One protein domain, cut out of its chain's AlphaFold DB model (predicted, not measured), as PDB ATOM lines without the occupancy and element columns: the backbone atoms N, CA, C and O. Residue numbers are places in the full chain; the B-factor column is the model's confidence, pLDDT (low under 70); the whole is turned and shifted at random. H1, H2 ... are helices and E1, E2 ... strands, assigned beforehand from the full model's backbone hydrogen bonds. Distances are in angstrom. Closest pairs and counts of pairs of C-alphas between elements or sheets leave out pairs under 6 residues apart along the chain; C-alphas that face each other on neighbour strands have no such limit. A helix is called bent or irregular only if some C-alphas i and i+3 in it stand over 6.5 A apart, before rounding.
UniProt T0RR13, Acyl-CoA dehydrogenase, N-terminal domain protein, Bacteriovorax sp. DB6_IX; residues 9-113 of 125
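Overview. This is residues 9 to 113 of the 125 residues of the protein "Acyl-CoA dehydrogenase, N-terminal domain protein" of Bacteriovorax sp. DB6_IX (UniProt T0RR13). One long helix, H3, is the spine of this domain; the short helices H1, H2 and H5 gather near its first end, and a small strand hairpin, E1 and E2, sticks out beyond its last end with residues 64 to 69. After the hairpin the chain folds back as H4, which packs on residues 49 to 57 of H3, and then makes a long loop, residues 85 to 102, before H5. The printed part has 105 residues, with five named helices and two named strands in the order H1 H2 H3 E1 E2 H4 H5; the two strands are antiparallel and the class is mostly helix. The whole is loose, with a radius of gyration of the C-alphas of 16.4 A, and elongated, with spans of 51 by 33 by 19 A.

Arrangement. Start at H1, residues 9 to 18, which is close to but not clearly touching H2, residues 21 to 27; their closest C-alphas, of Leu 15 and Ile 21, are 5.9 A apart. H3, residues 32 to 60, has a kink of 38 degrees near residue 52 and is irregular, but only just: C-alphas 52 and 55 are 6.9 A apart. Next look at the hairpin of E1, residues 63 to 65, and E2, residues 68 to 70, antiparallel at 138 degrees, with N 65 and O 68 at 2.8 A and N 63 and O 70 at 3.0 A, within hydrogen-bond range. H4, residues 75 to 84, touches H3 at residues 49 to 57 alone, at a shallow tilt of 20 degrees, opposite ways; the closest C-alphas, of Glu 49 and Ala 78, are 5.5 A apart. H5, residues 103 to 111, only just touches H2, with 3 pairs of C-alphas within 8 A, the closest being Ile 21 and Ala 104 at 6.9 A. H5 is close to but not clearly touching H3, with the C-alphas of Phe 42 and Val 109 closest at 7.2 A. H4 and H5 are apart. Every O i to N i+4 pair is within hydrogen-bond range in H1, H4 and H5; in H2 2 of 3 are, in H3 19 of 25.

Along the chain. Find C-alpha 9 at (-13.772, -8.136, -37.720), where H1 begins its 12.6 A. H2 covers 10.4 A. From C-alpha 32 at (-7.578, -18.103, -45.703), H3 runs 41.0 A to C-alpha 60. E1 and E2 each measure 6.3 A, and H4 14.3 A. H5 spans 11.7 A and ends with C-alpha 111 at (3.154, -2.622, -36.369).

Size, cuts and confidence. The two C-alphas farthest apart, of Gln 26 and Asp 66, are 51.8 A apart. The printed part has no cut; the link from H4 to H5, 18 residues, is long, and the others are tight. Mean pLDDT of the printed part is 88.2, and residues 111 to 113 are under 70.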
ATOM      1  N   LYS A   9     -12.931  -8.281 -36.525       92.25
ATOM      2  CA  LYS A   9     -13.772  -8.136 -37.720       92.25
ATOM      3  C   LYS A   9     -13.226  -7.057 -38.641       92.25
ATOM      4  O   LYS A   9     -13.194  -7.275 -39.850       92.25
ATOM      5  N   ASP A  10     -12.795  -5.931 -38.078       91.88
ATOM      6  CA  ASP A  10     -12.194  -4.845 -38.851       91.88
ATOM      7  C   ASP A  10     -10.817  -5.239 -39.403       91.88
ATOM      8  O   ASP A  10     -10.514  -4.991 -40.571       91.88
ATOM      9  N   VAL A  11     -10.026  -5.968 -38.611       91.31
ATOM     10  CA  VAL A  11      -8.764  -6.565 -39.073       91.31
ATOM     11  C   VAL A  11      -9.002  -7.473 -40.282       91.31
ATOM     12  O   VAL A  11      -8.392  -7.280 -41.333       91.31
ATOM     13  N   TYR A  12      -9.931  -8.427 -40.188       93.31
ATOM     14  CA  TYR A  12     -10.241  -9.331 -41.299       93.31
ATOM     15  C   TYR A  12     -10.828  -8.606 -42.506       93.31
ATOM     16  O   TYR A  12     -10.535  -8.975 -43.645       93.31
ATOM     17  N   PHE A  13     -11.635  -7.569 -42.288       92.88
ATOM     18  CA  PHE A  13     -12.131  -6.742 -43.379       92.88
ATOM     19  C   PHE A  13     -10.969  -6.088 -44.137       92.88
ATOM     20  O   PHE A  13     -10.869  -6.249 -45.355       92.88
ATOM     21  N   ASN A  14     -10.047  -5.431 -43.434       93.06
ATOM     22  CA  ASN A  14      -8.904  -4.788 -44.074       93.06
ATOM     23  C   ASN A  14      -7.977  -5.800 -44.752       93.06
ATOM     24  O   ASN A  14      -7.601  -5.588 -45.901       93.06
ATOM     25  N   LEU A  15      -7.680  -6.933 -44.116       92.31
ATOM     26  CA  LEU A  15      -6.805  -7.953 -44.697       92.31
ATOM     27  C   LEU A  15      -7.402  -8.601 -45.958       92.31
ATOM     28  O   LEU A  15      -6.759  -8.616 -47.007       92.31
ATOM     29  N   PHE A  16      -8.639  -9.103 -45.894       93.19
ATOM     30  CA  PHE A  16      -9.214  -9.911 -46.979       93.19
ATOM     31  C   PHE A  16     -10.006  -9.094 -48.007       93.19
ATOM     32  O   PHE A  16     -10.010  -9.422 -49.197       93.19
ATOM     33  N   LYS A  17     -10.701  -8.029 -47.585       91.62
ATOM     34  CA  LYS A  17     -11.527  -7.212 -48.495       91.62
ATOM     35  C   LYS A  17     -10.755  -6.043 -49.095       91.62
ATOM     36  O   LYS A  17     -10.924  -5.794 -50.289       91.62
ATOM     37  N   THR A  18      -9.924  -5.360 -48.309       92.12
ATOM     38  CA  THR A  18      -9.183  -4.173 -48.772       92.12
ATOM     39  C   THR A  18      -7.825  -4.548 -49.366       92.12
ATOM     40  O   THR A  18      -7.585  -4.294 -50.544       92.12
ATOM     41  N   CYS A  19      -6.952  -5.180 -48.577       90.75
ATOM     42  CA  CYS A  19      -5.585  -5.545 -48.959       90.75
ATOM     43  C   CYS A  19      -5.510  -6.798 -49.833       90.75
ATOM     44  O   CYS A  19      -4.500  -6.999 -50.496       90.75
ATOM     45  N   LYS A  20      -6.569  -7.618 -49.841       92.12
ATOM     46  CA  LYS A  20      -6.683  -8.841 -50.645       92.12
ATOM     47  C   LYS A  20      -5.492  -9.788 -50.482       92.12
ATOM     48  O   LYS A  20      -4.974 -10.326 -51.456       92.12
ATOM     49  N   ILE A  21      -5.083 -10.023 -49.235       92.75
ATOM     50  CA  ILE A  21      -3.902 -10.845 -48.930       92.75
ATOM     51  C   ILE A  21      -3.986 -12.275 -49.472       92.75
ATOM     52  O   ILE A  21      -2.957 -12.929 -49.583       92.75
ATOM     53  N   GLN A  22      -5.183 -12.757 -49.818       89.25
ATOM     54  CA  GLN A  22      -5.379 -14.059 -50.451       89.25
ATOM     55  C   GLN A  22      -4.618 -14.219 -51.776       89.25
ATOM     56  O   GLN A  22      -4.209 -15.332 -52.089       89.25
ATOM     57  N   ASP A  23      -4.409 -13.132 -52.527       89.06
ATOM     58  CA  ASP A  23      -3.747 -13.192 -53.834       89.06
ATOM     59  C   ASP A  23      -2.250 -13.524 -53.649       89.06
ATOM     60  O   ASP A  23      -1.723 -14.423 -54.297       89.06
ATOM     61  N   GLU A  24      -1.591 -12.868 -52.686       87.81
ATOM     62  CA  GLU A  24      -0.191 -13.128 -52.297       87.81
ATOM     63  C   GLU A  24      -0.053 -14.443 -51.510       87.81
ATOM     64  O   GLU A  24       0.888 -15.212 -51.696       87.81
ATOM     65  N   ALA A  25      -1.023 -14.744 -50.647       88.38
ATOM     66  CA  ALA A  25      -1.038 -15.968 -49.855       88.38
ATOM     67  C   ALA A  25      -1.087 -17.232 -50.716       88.38
ATOM     68  O   ALA A  25      -0.469 -18.230 -50.352       88.38
ATOM     69  N   GLN A  26      -1.781 -17.189 -51.857       87.88
ATOM     70  CA  GLN A  26      -1.860 -18.325 -52.770       87.88
ATOM     71  C   GLN A  26      -0.490 -18.679 -53.365       87.88
ATOM     72  O   GLN A  26      -0.180 -19.861 -53.502       87.88
ATOM     73  N   GLU A  27       0.341 -17.681 -53.680       87.81
ATOM     74  CA  GLU A  27       1.715 -17.897 -54.161       87.81
ATOM     75  C   GLU A  27       2.608 -18.512 -53.076       87.81
ATOM     76  O   GLU A  27       3.495 -19.311 -53.374       87.81
ATOM     77  N   LEU A  28       2.327 -18.182 -51.815       87.00
ATOM     78  CA  LEU A  28       3.020 -18.689 -50.632       87.00
ATOM     79  C   LEU A  28       2.452 -20.020 -50.106       87.00
ATOM     80  O   LEU A  28       2.990 -20.578 -49.155       87.00
ATOM     81  N   GLY A  29       1.377 -20.538 -50.709       89.31
ATOM     82  CA  GLY A  29       0.751 -21.801 -50.317       89.31
ATOM     83  C   GLY A  29      -0.160 -21.736 -49.086       89.31
ATOM     84  O   GLY A  29      -0.536 -22.790 -48.582       89.31
ATOM     85  N   TYR A  30      -0.547 -20.541 -48.626       89.38
ATOM     86  CA  TYR A  30      -1.455 -20.373 -47.489       89.38
ATOM     87  C   TYR A  30      -2.930 -20.330 -47.898       89.38
ATOM     88  O   TYR A  30      -3.325 -19.668 -48.862       89.38
ATOM     89  N   GLY A  31      -3.774 -20.963 -47.085       91.50
ATOM     90  CA  GLY A  31      -5.224 -20.802 -47.115       91.50
ATOM     91  C   GLY A  31      -5.723 -19.651 -46.233       91.50
ATOM     92  O   GLY A  31      -5.098 -19.262 -45.250       91.50
ATOM     93  N   GLU A  32      -6.926 -19.143 -46.522       90.25
ATOM     94  CA  GLU A  32      -7.578 -18.103 -45.703       90.25
ATOM     95  C   GLU A  32      -7.732 -18.515 -44.226       90.25
ATOM     96  O   GLU A  32      -7.611 -17.673 -43.338       90.25
ATOM     97  N   ALA A  33      -7.992 -19.799 -43.957       92.12
ATOM     98  CA  ALA A  33      -8.115 -20.320 -42.597       92.12
ATOM     99  C   ALA A  33      -6.791 -20.222 -41.821       92.12
ATOM    100  O   ALA A  33      -6.789 -19.744 -40.694       92.12
ATOM    101  N   GLU A  34      -5.671 -20.579 -42.451       91.81
ATOM    102  CA  GLU A  34      -4.343 -20.518 -41.829       91.81
ATOM    103  C   GLU A  34      -3.946 -19.072 -41.518       91.81
ATOM    104  O   GLU A  34      -3.444 -18.778 -40.436       91.81
ATOM    105  N   LEU A  35      -4.247 -18.135 -42.423       91.88
ATOM    106  CA  LEU A  35      -3.996 -16.708 -42.191       91.88
ATOM    107  C   LEU A  35      -4.811 -16.166 -41.013       91.88
ATOM    108  O   LEU A  35      -4.298 -15.370 -40.228       91.88
ATOM    109  N   LYS A  36      -6.074 -16.587 -40.873       93.19
ATOM    110  CA  LYS A  36      -6.900 -16.213 -39.715       93.19
ATOM    111  C   LYS A  36      -6.348 -16.815 -38.432       93.19
ATOM    112  O   LYS A  36      -6.217 -16.086 -37.455       93.19
ATOM    113  N   ASP A  37      -5.954 -18.084 -38.452       94.19
ATOM    114  CA  ASP A  37      -5.357 -18.744 -37.290       94.19
ATOM    115  C   ASP A  37      -4.088 -18.015 -36.816       94.19
ATOM    116  O   ASP A  37      -3.925 -17.807 -35.612       94.19
ATOM    117  N   ILE A  38      -3.234 -17.548 -37.737       92.31
ATOM    118  CA  ILE A  38      -2.054 -16.727 -37.408       92.31
ATOM    119  C   ILE A  38      -2.469 -15.436 -36.687       92.31
ATOM    120  O   ILE A  38      -1.909 -15.107 -35.639       92.31
ATOM    121  N   VAL A  39      -3.469 -14.716 -37.211       92.50
ATOM    122  CA  VAL A  39      -3.978 -13.479 -36.589       92.50
ATOM    123  C   VAL A  39      -4.558 -13.753 -35.198       92.50
ATOM    124  O   VAL A  39      -4.286 -12.996 -34.269       92.50
ATOM    125  N   GLU A  40      -5.315 -14.835 -35.015       93.75
ATOM    126  CA  GLU A  40      -5.912 -15.183 -33.715       93.75
ATOM    127  C   GLU A  40      -4.875 -15.621 -32.682       93.75
ATOM    128  O   GLU A  40      -5.010 -15.316 -31.494       93.75
ATOM    129  N   GLN A  41      -3.840 -16.348 -33.105       93.50
ATOM    130  CA  GLN A  41      -2.726 -16.707 -32.233       93.50
ATOM    131  C   GLN A  41      -1.947 -15.465 -31.805       93.50
ATOM    132  O   GLN A  41      -1.608 -15.335 -30.625       93.50
ATOM    133  N   PHE A  42      -1.724 -14.534 -32.732       91.75
ATOM    134  CA  PHE A  42      -1.074 -13.270 -32.423       91.75
ATOM    135  C   PHE A  42      -1.917 -12.414 -31.466       91.75
ATOM    136  O   PHE A  42      -1.397 -11.918 -30.469       91.75
ATOM    137  N   ASP A  43      -3.229 -12.312 -31.687       90.75
ATOM    138  CA  ASP A  43      -4.133 -11.562 -30.808       90.75
ATOM    139  C   ASP A  43      -4.134 -12.108 -29.370       90.75
ATOM    140  O   ASP A  43      -4.028 -11.348 -28.404       90.75
ATOM    141  N   LYS A  44      -4.145 -13.438 -29.214       91.88
ATOM    142  CA  LYS A  44      -4.013 -14.099 -27.903       91.88
ATOM    143  C   LYS A  44      -2.651 -13.850 -27.263       91.88
ATOM    144  O   LYS A  44      -2.576 -13.709 -26.042       91.88
ATOM    145  N   PHE A  45      -1.576 -13.833 -28.048       91.31
ATOM    146  CA  PHE A  45      -0.249 -13.492 -27.542       91.31
ATOM    147  C   PHE A  45      -0.229 -12.053 -27.008       91.31
ATOM    148  O   PHE A  45       0.253 -11.818 -25.898       91.31
ATOM    149  N   VAL A  46      -0.831 -11.108 -27.735       89.31
ATOM    150  CA  VAL A  46      -0.934  -9.718 -27.282       89.31
ATOM    151  C   VAL A  46      -1.758  -9.614 -25.996       89.31
ATOM    152  O   VAL A  46      -1.313  -8.960 -25.054       89.31
ATOM    153  N   GLU A  47      -2.907 -10.290 -25.901       88.56
ATOM    154  CA  GLU A  47      -3.745 -10.270 -24.690       88.56
ATOM    155  C   GLU A  47      -3.007 -10.808 -23.452       88.56
ATOM    156  O   GLU A  47      -3.105 -10.221 -22.372       88.56
ATOM    157  N   ASN A  48      -2.278 -11.917 -23.602       90.69
ATOM    158  CA  ASN A  48      -1.709 -12.649 -22.470       90.69
ATOM    159  C   ASN A  48      -0.307 -12.183 -22.069       90.69
ATOM    160  O   ASN A  48       0.030 -12.249 -20.890       90.69
ATOM    161  N   GLU A  49       0.511 -11.747 -23.027       90.06
ATOM    162  CA  GLU A  49       1.938 -11.491 -22.797       90.06
ATOM    163  C   GLU A  49       2.293 -10.012 -22.929       90.06
ATOM    164  O   GLU A  49       3.078  -9.497 -22.137       90.06
ATOM    165  N   VAL A  50       1.699  -9.306 -23.897       87.62
ATOM    166  CA  VAL A  50       2.040  -7.905 -24.194       87.62
ATOM    167  C   VAL A  50       1.209  -6.943 -23.347       87.62
ATOM    168  O   VAL A  50       1.746  -6.071 -22.672       87.62
ATOM    169  N   TYR A  51      -0.114  -7.100 -23.329       87.56
ATOM    170  CA  TYR A  51      -1.019  -6.187 -22.634       87.56
ATOM    171  C   TYR A  51      -0.730  -6.022 -21.128       87.56
ATOM    172  O   TYR A  51      -0.816  -4.889 -20.636       87.56
ATOM    173  N   PRO A  52      -0.352  -7.079 -20.376       89.62
ATOM    174  CA  PRO A  52      -0.029  -6.944 -18.957       89.62
ATOM    175  C   PRO A  52       1.190  -6.062 -18.670       89.62
ATOM    176  O   PRO A  52       1.282  -5.524 -17.567       89.62
ATOM    177  N   THR A  53       2.105  -5.867 -19.629       86.44
ATOM    178  CA  THR A  53       3.310  -5.045 -19.415       86.44
ATOM    179  C   THR A  53       3.026  -3.545 -19.482       86.44
ATOM    180  O   THR A  53       3.831  -2.750 -19.007       86.44
ATOM    181  N   ARG A  54       1.872  -3.136 -20.023       85.69
ATOM    182  CA  ARG A  54       1.562  -1.727 -20.305       85.69
ATOM    183  C   ARG A  54       1.561  -0.840 -19.058       85.69
ATOM    184  O   ARG A  54       2.093   0.258 -19.100       85.69
ATOM    185  N   VAL A  55       0.929  -1.286 -17.969       86.88
ATOM    186  CA  VAL A  55       0.874  -0.521 -16.708       86.88
ATOM    187  C   VAL A  55       2.240  -0.469 -16.016       86.88
ATOM    188  O   VAL A  55       2.722   0.636 -15.801       86.88
ATOM    189  N   PRO A  56       2.902  -1.604 -15.708       88.06
ATOM    190  CA  PRO A  56       4.203  -1.558 -15.041       88.06
ATOM    191  C   PRO A  56       5.279  -0.862 -15.889       88.06
ATOM    192  O   PRO A  56       6.130  -0.172 -15.337       88.06
ATOM    193  N   GLY A  57       5.225  -0.992 -17.220       87.25
ATOM    194  CA  GLY A  57       6.146  -0.309 -18.126       87.25
ATOM    195  C   GLY A  57       5.988   1.214 -18.107       87.25
ATOM    196  O   GLY A  57       6.990   1.926 -18.103       87.25
ATOM    197  N   ASP A  58       4.748   1.708 -18.045       87.00
ATOM    198  CA  ASP A  58       4.439   3.142 -17.943       87.00
ATOM    199  C   ASP A  58       4.784   3.712 -16.556       87.00
ATOM    200  O   ASP A  58       5.338   4.804 -16.449       87.00
ATOM    201  N   GLU A  59       4.525   2.949 -15.487       90.06
ATOM    202  CA  GLU A  59       4.836   3.353 -14.109       90.06
ATOM    203  C   GLU A  59       6.346   3.406 -13.829       90.06
ATOM    204  O   GLU A  59       6.820   4.323 -13.152       90.06
ATOM    205  N   GLU A  60       7.115   2.425 -14.315       89.88
ATOM    206  CA  GLU A  60       8.565   2.397 -14.107       89.88
ATOM    207  C   GLU A  60       9.291   3.388 -15.027       89.88
ATOM    208  O   GLU A  60      10.193   4.099 -14.561       89.88
ATOM    209  N   GLY A  61       8.884   3.438 -16.301       84.81
ATOM    210  CA  GLY A  61       9.497   4.248 -17.349       84.81
ATOM    211  C   GLY A  61      10.931   3.836 -17.705       84.81
ATOM    212  O   GLY A  61      11.603   3.080 -17.002       84.81
ATOM    213  N   VAL A  62      11.432   4.362 -18.822       88.88
ATOM    214  CA  VAL A  62      12.830   4.171 -19.239       88.88
ATOM    215  C   VAL A  62      13.736   5.133 -18.469       88.88
ATOM    216  O   VAL A  62      13.415   6.314 -18.313       88.88
ATOM    217  N   LYS A  63      14.884   4.644 -17.986       87.19
ATOM    218  CA  LYS A  63      15.841   5.441 -17.198       87.19
ATOM    219  C   LYS A  63      17.236   5.352 -17.788       87.19
ATOM    220  O   LYS A  63      17.656   4.295 -18.241       87.19
ATOM    221  N   MET A  64      17.980   6.448 -17.713       90.75
ATOM    222  CA  MET A  64      19.407   6.457 -18.022       90.75
ATOM    223  C   MET A  64      20.195   6.242 -16.725       90.75
ATOM    224  O   MET A  64      20.042   7.015 -15.779       90.75
ATOM    225  N   VAL A  65      21.013   5.194 -16.666       89.81
ATOM    226  CA  VAL A  65      21.839   4.833 -15.504       89.81
ATOM    227  C   VAL A  65      23.271   4.621 -15.981       89.81
ATOM    228  O   VAL A  65      23.519   3.773 -16.833       89.81
ATOM    229  N   ASP A  66      24.213   5.412 -15.464       89.62
ATOM    230  CA  ASP A  66      25.647   5.311 -15.788       89.62
ATOM    231  C   ASP A  66      25.945   5.308 -17.301       89.62
ATOM    232  O   ASP A  66      26.776   4.548 -17.793       89.62
ATOM    233  N   GLY A  67      25.222   6.140 -18.057       91.25
ATOM    234  CA  GLY A  67      25.349   6.232 -19.515       91.25
ATOM    235  C   GLY A  67      24.660   5.109 -20.301       91.25
ATOM    236  O   GLY A  67      24.736   5.117 -21.524       91.25
ATOM    237  N   ASN A  68      23.974   4.179 -19.630       87.75
ATOM    238  CA  ASN A  68      23.231   3.083 -20.251       87.75
ATOM    239  C   ASN A  68      21.719   3.275 -20.094       87.75
ATOM    240  O   ASN A  68      21.234   3.703 -19.044       87.75
ATOM    241  N   VAL A  69      20.962   2.894 -21.122       88.62
ATOM    242  CA  VAL A  69      19.496   2.899 -21.085       88.62
ATOM    243  C   VAL A  69      19.004   1.635 -20.381       88.62
ATOM    244  O   VAL A  69      19.263   0.519 -20.829       88.62
ATOM    245  N   LYS A  70      18.273   1.804 -19.278       87.75
ATOM    246  CA  LYS A  70      17.598   0.730 -18.553       87.75
ATOM    247  C   LYS A  70      16.103   0.757 -18.861       87.75
ATOM    248  O   LYS A  70      15.423   1.748 -18.591       87.75
ATOM    249  N   VAL A  71      15.615  -0.350 -19.414       87.19
ATOM    250  CA  VAL A  71      14.195  -0.586 -19.696       87.19
ATOM    251  C   VAL A  71      13.514  -1.299 -18.521       87.19
ATOM    252  O   VAL A  71      14.191  -2.054 -17.814       87.19
ATOM    253  N   PRO A  72      12.198  -1.099 -18.324       88.50
ATOM    254  CA  PRO A  72      11.434  -1.812 -17.306       88.50
ATOM    255  C   PRO A  72      11.540  -3.333 -17.420       88.50
ATOM    256  O   PRO A  72      11.477  -3.900 -18.517       88.50
ATOM    257  N   GLU A  73      11.644  -4.009 -16.277       89.19
ATOM    258  CA  GLU A  73      11.859  -5.465 -16.230       89.19
ATOM    259  C   GLU A  73      10.676  -6.253 -16.819       89.19
ATOM    260  O   GLU A  73      10.853  -7.365 -17.323       89.19
ATOM    261  N   CYS A  74       9.477  -5.658 -16.840       87.25
ATOM    262  CA  CYS A  74       8.277  -6.279 -17.395       87.25
ATOM    263  C   CYS A  74       8.376  -6.595 -18.896       87.25
ATOM    264  O   CYS A  74       7.688  -7.500 -19.363       87.25
ATOM    265  N   PHE A  75       9.214  -5.883 -19.658       85.62
ATOM    266  CA  PHE A  75       9.346  -6.108 -21.101       85.62
ATOM    267  C   PHE A  75      10.209  -7.325 -21.450       85.62
ATOM    268  O   PHE A  75      10.013  -7.917 -22.510       85.62
ATOM    269  N   GLY A  76      11.132  -7.732 -20.571       86.19
ATOM    270  CA  GLY A  76      12.078  -8.822 -20.839       86.19
ATOM    271  C   GLY A  76      11.397 -10.150 -21.199       86.19
ATOM    272  O   GLY A  76      11.636 -10.664 -22.294       86.19
ATOM    273  N   PRO A  77      10.507 -10.690 -20.343       88.94
ATOM    274  CA  PRO A  77       9.826 -11.959 -20.607       88.94
ATOM    275  C   PRO A  77       8.936 -11.934 -21.858       88.94
ATOM    276  O   PRO A  77       8.927 -12.895 -22.627       88.94
ATOM    277  N   ALA A  78       8.204 -10.838 -22.085       87.75
ATOM    278  CA  ALA A  78       7.339 -10.693 -23.256       87.75
ATOM    279  C   ALA A  78       8.157 -10.637 -24.557       87.75
ATOM    280  O   ALA A  78       7.801 -11.287 -25.539       87.75
ATOM    281  N   ASN A  79       9.286  -9.918 -24.545       85.69
ATOM    282  CA  ASN A  79      10.197  -9.843 -25.683       85.69
ATOM    283  C   ASN A  79      10.849 -11.204 -25.974       85.69
ATOM    284  O   ASN A  79      10.884 -11.648 -27.118       85.69
ATOM    285  N   GLN A  80      11.283 -11.927 -24.938       87.94
ATOM    286  CA  GLN A  80      11.812 -13.281 -25.102       87.94
ATOM    287  C   GLN A  80      10.788 -14.206 -25.780       87.94
ATOM    288  O   GLN A  80      11.108 -14.833 -26.789       87.94
ATOM    289  N   LYS A  81       9.537 -14.224 -25.303       89.88
ATOM    290  CA  LYS A  81       8.462 -15.015 -25.928       89.88
ATOM    291  C   LYS A  81       8.147 -14.568 -27.356       89.88
ATOM    292  O   LYS A  81       7.770 -15.396 -28.180       89.88
ATOM    293  N   PHE A  82       8.292 -13.279 -27.667       87.94
ATOM    294  CA  PHE A  82       8.099 -12.770 -29.026       87.94
ATOM    295  C   PHE A  82       9.096 -13.393 -30.015       87.94
ATOM    296  O   PHE A  82       8.697 -13.824 -31.099       87.94
ATOM    297  N   TYR A  83      10.368 -13.512 -29.620       87.44
ATOM    298  CA  TYR A  83      11.387 -14.204 -30.412       87.44
ATOM    299  C   TYR A  83      11.188 -15.724 -30.435       87.44
ATOM    300  O   TYR A  83      11.269 -16.321 -31.506       87.44
ATOM    301  N   GLU A  84      10.897 -16.348 -29.290       89.62
ATOM    302  CA  GLU A  84      10.700 -17.805 -29.183       89.62
ATOM    303  C   GLU A  84       9.517 -18.307 -30.022       89.62
ATOM    304  O   GLU A  84       9.600 -19.373 -30.628       89.62
ATOM    305  N   ASN A  85       8.441 -17.520 -30.115       89.00
ATOM    306  CA  ASN A  85       7.274 -17.833 -30.941       89.00
ATOM    307  C   ASN A  85       7.484 -17.528 -32.437       89.00
ATOM    308  O   ASN A  85       6.585 -17.768 -33.237       89.00
ATOM    309  N   GLY A  86       8.638 -16.977 -32.831       88.44
ATOM    310  CA  GLY A  86       8.961 -16.693 -34.231       88.44
ATOM    311  C   GLY A  86       8.250 -15.473 -34.826       88.44
ATOM    312  O   GLY A  86       8.358 -15.242 -36.029       88.44
ATOM    313  N   TRP A  87       7.576 -14.648 -34.018       89.38
ATOM    314  CA  TRP A  87       6.839 -13.478 -34.512       89.38
ATOM    315  C   TRP A  87       7.744 -12.455 -35.213       89.38
ATOM    316  O   TRP A  87       7.328 -11.821 -36.179       89.38
ATOM    317  N   PHE A  88       9.005 -12.346 -34.782       86.25
ATOM    318  CA  PHE A  88      10.013 -11.503 -35.433       86.25
ATOM    319  C   PHE A  88      10.359 -11.964 -36.859       86.25
ATOM    320  O   PHE A  88      10.711 -11.149 -37.710       86.25
ATOM    321  N   ALA A  89      10.263 -13.266 -37.126       88.62
ATOM    322  CA  ALA A  89      10.634 -13.877 -38.397       88.62
ATOM    323  C   ALA A  89       9.486 -13.863 -39.426       88.62
ATOM    324  O   ALA A  89       9.693 -14.236 -40.584       88.62
ATOM    325  N   LEU A  90       8.284 -13.417 -39.041       90.12
ATOM    326  CA  LEU A  90       7.115 -13.406 -39.914       90.12
ATOM    327  C   LEU A  90       7.278 -12.423 -41.088       90.12
ATOM    328  O   LEU A  90       7.644 -11.256 -40.930       90.12
ATOM    329  N   GLY A  91       6.981 -12.906 -42.292       88.12
ATOM    330  CA  GLY A  91       7.144 -12.196 -43.555       88.12
ATOM    331  C   GLY A  91       8.605 -11.930 -43.933       88.12
ATOM    332  O   GLY A  91       8.889 -10.953 -44.633       88.12
ATOM    333  N   TYR A  92       9.540 -12.743 -43.439       89.56
ATOM    334  CA  TYR A  92      10.913 -12.805 -43.942       89.56
ATOM    335  C   TYR A  92      11.125 -14.063 -44.802       89.56
ATOM    336  O   TYR A  92      10.417 -15.051 -44.605       89.56
ATOM    337  N   PRO A  93      12.085 -14.041 -45.746       87.94
ATOM    338  CA  PRO A  93      12.406 -15.203 -46.575       87.94
ATOM    339  C   PRO A  93      12.950 -16.385 -45.757       87.94
ATOM    340  O   PRO A  93      13.630 -16.186 -44.745       87.94
ATOM    341  N   GLU A  94      12.702 -17.616 -46.210       89.12
ATOM    342  CA  GLU A  94      13.165 -18.835 -45.526       89.12
ATOM    343  C   GLU A  94      14.696 -18.925 -45.458       89.12
ATOM    344  O   GLU A  94      15.245 -19.460 -44.494       89.12
ATOM    345  N   GLU A  95      15.412 -18.346 -46.428       89.00
ATOM    346  CA  GLU A  95      16.879 -18.387 -46.516       89.00
ATOM    347  C   GLU A  95      17.571 -17.713 -45.325       89.00
ATOM    348  O   GLU A  95      18.728 -18.013 -45.026       89.00
ATOM    349  N   VAL A  96      16.870 -16.809 -44.638       89.19
ATOM    350  CA  VAL A  96      17.352 -16.133 -43.425       89.19
ATOM    351  C   VAL A  96      16.677 -16.660 -42.153       89.19
ATOM    352  O   VAL A  96      16.785 -16.034 -41.100       89.19
ATOM    353  N   GLY A  97      15.986 -17.802 -42.236       84.94
ATOM    354  CA  GLY A  97      15.207 -18.377 -41.136       84.94
ATOM    355  C   GLY A  97      13.860 -17.685 -40.910       84.94
ATOM    356  O   GLY A  97      13.327 -17.732 -39.803       84.94
ATOM    357  N   GLY A  98      13.341 -17.001 -41.934       87.69
ATOM    358  CA  GLY A  98      12.037 -16.352 -41.925       87.69
ATOM    359  C   GLY A  98      10.869 -17.320 -42.116       87.69
ATOM    360  O   GLY A  98      11.039 -18.440 -42.593       87.69
ATOM    361  N   MET A  99       9.668 -16.856 -41.774       88.56
ATOM    362  CA  MET A  99       8.404 -17.482 -42.158       88.56
ATOM    363  C   MET A  99       7.744 -16.594 -43.219       88.56
ATOM    364  O   MET A  99       7.222 -15.536 -42.857       88.56
ATOM    365  N   PRO A 100       7.748 -16.971 -44.511       89.75
ATOM    366  CA  PRO A 100       7.083 -16.195 -45.549       89.75
ATOM    367  C   PRO A 100       5.609 -15.995 -45.212       89.75
ATOM    368  O   PRO A 100       4.937 -16.920 -44.764       89.75
ATOM    369  N   ALA A 101       5.115 -14.778 -45.397       90.88
ATOM    370  CA  ALA A 101       3.734 -14.405 -45.128       90.88
ATOM    371  C   ALA A 101       3.390 -13.154 -45.943       90.88
ATOM    372  O   ALA A 101       4.301 -12.365 -46.221       90.88
ATOM    373  N   PRO A 102       2.103 -12.931 -46.270       92.06
ATOM    374  CA  PRO A 102       1.693 -11.747 -47.006       92.06
ATOM    375  C   PRO A 102       2.163 -10.456 -46.337       92.06
ATOM    376  O   PRO A 102       2.077 -10.310 -45.111       92.06
ATOM    377  N   HIS A 103       2.610  -9.484 -47.130       88.69
ATOM    378  CA  HIS A 103       3.215  -8.259 -46.605       88.69
ATOM    379  C   HIS A 103       2.288  -7.502 -45.640       88.69
ATOM    380  O   HIS A 103       2.727  -6.997 -44.605       88.69
ATOM    381  N   ALA A 104       0.987  -7.438 -45.932       89.50
ATOM    382  CA  ALA A 104       0.029  -6.776 -45.045       89.50
ATOM    383  C   ALA A 104      -0.169  -7.526 -43.712       89.50
ATOM    384  O   ALA A 104      -0.375  -6.884 -42.683       89.50
ATOM    385  N   LEU A 105      -0.047  -8.861 -43.705       88.88
ATOM    386  CA  LEU A 105      -0.093  -9.656 -42.474       88.88
ATOM    387  C   LEU A 105       1.161  -9.424 -41.623       88.88
ATOM    388  O   LEU A 105       1.058  -9.217 -40.415       88.88
ATOM    389  N   LYS A 106       2.335  -9.371 -42.261       88.38
ATOM    390  CA  LYS A 106       3.586  -8.969 -41.608       88.38
ATOM    391  C   LYS A 106       3.452  -7.598 -40.952       88.38
ATOM    392  O   LYS A 106       3.808  -7.438 -39.788       88.38
ATOM    393  N   LEU A 107       2.946  -6.610 -41.691       84.56
ATOM    394  CA  LEU A 107       2.755  -5.265 -41.156       84.56
ATOM    395  C   LEU A 107       1.813  -5.262 -39.959       84.56
ATOM    396  O   LEU A 107       2.093  -4.553 -39.005       84.56
ATOM    397  N   LEU A 108       0.747  -6.062 -39.966       83.88
ATOM    398  CA  LEU A 108      -0.114  -6.187 -38.795       83.88
ATOM    399  C   LEU A 108       0.672  -6.688 -37.580       83.88
ATOM    400  O   LEU A 108       0.658  -6.039 -36.543       83.88
ATOM    401  N   VAL A 109       1.400  -7.795 -37.708       80.31
ATOM    402  CA  VAL A 109       2.125  -8.410 -36.581       80.31
ATOM    403  C   VAL A 109       3.275  -7.537 -36.080       80.31
ATOM    404  O   VAL A 109       3.533  -7.494 -34.881       80.31
ATOM    405  N   ILE A 110       3.952  -6.818 -36.976       70.31
ATOM    406  CA  ILE A 110       5.081  -5.956 -36.620       70.31
ATOM    407  C   ILE A 110       4.604  -4.596 -36.111       70.31
ATOM    408  O   ILE A 110       5.148  -4.111 -35.129       70.31
ATOM    409  N   LEU A 111       3.605  -3.968 -36.739       61.91
ATOM    410  CA  LEU A 111       3.154  -2.622 -36.369       61.91
ATOM    411  C   LEU A 111       2.218  -2.608 -35.159       61.91
ATOM    412  O   LEU A 111       2.182  -1.612 -34.445       61.91
ATOM    413  N   TRP A 112       1.480  -3.685 -34.897       57.09
ATOM    414  CA  TRP A 112       0.567  -3.766 -33.754       57.09
ATOM    415  C   TRP A 112       1.255  -3.638 -32.383       57.09
ATOM    416  O   TRP A 112       0.772  -2.869 -31.553       57.09
ATOM    417  N   PRO A 113       2.405  -4.290 -32.117       52.66
ATOM    418  CA  PRO A 113       3.176  -4.014 -30.913       52.66
ATOM    419  C   PRO A 113       3.917  -2.669 -30.998       52.66
ATOM    420  O   PRO A 113       4.409  -2.205 -29.981       52.66
TER     421      PRO A 113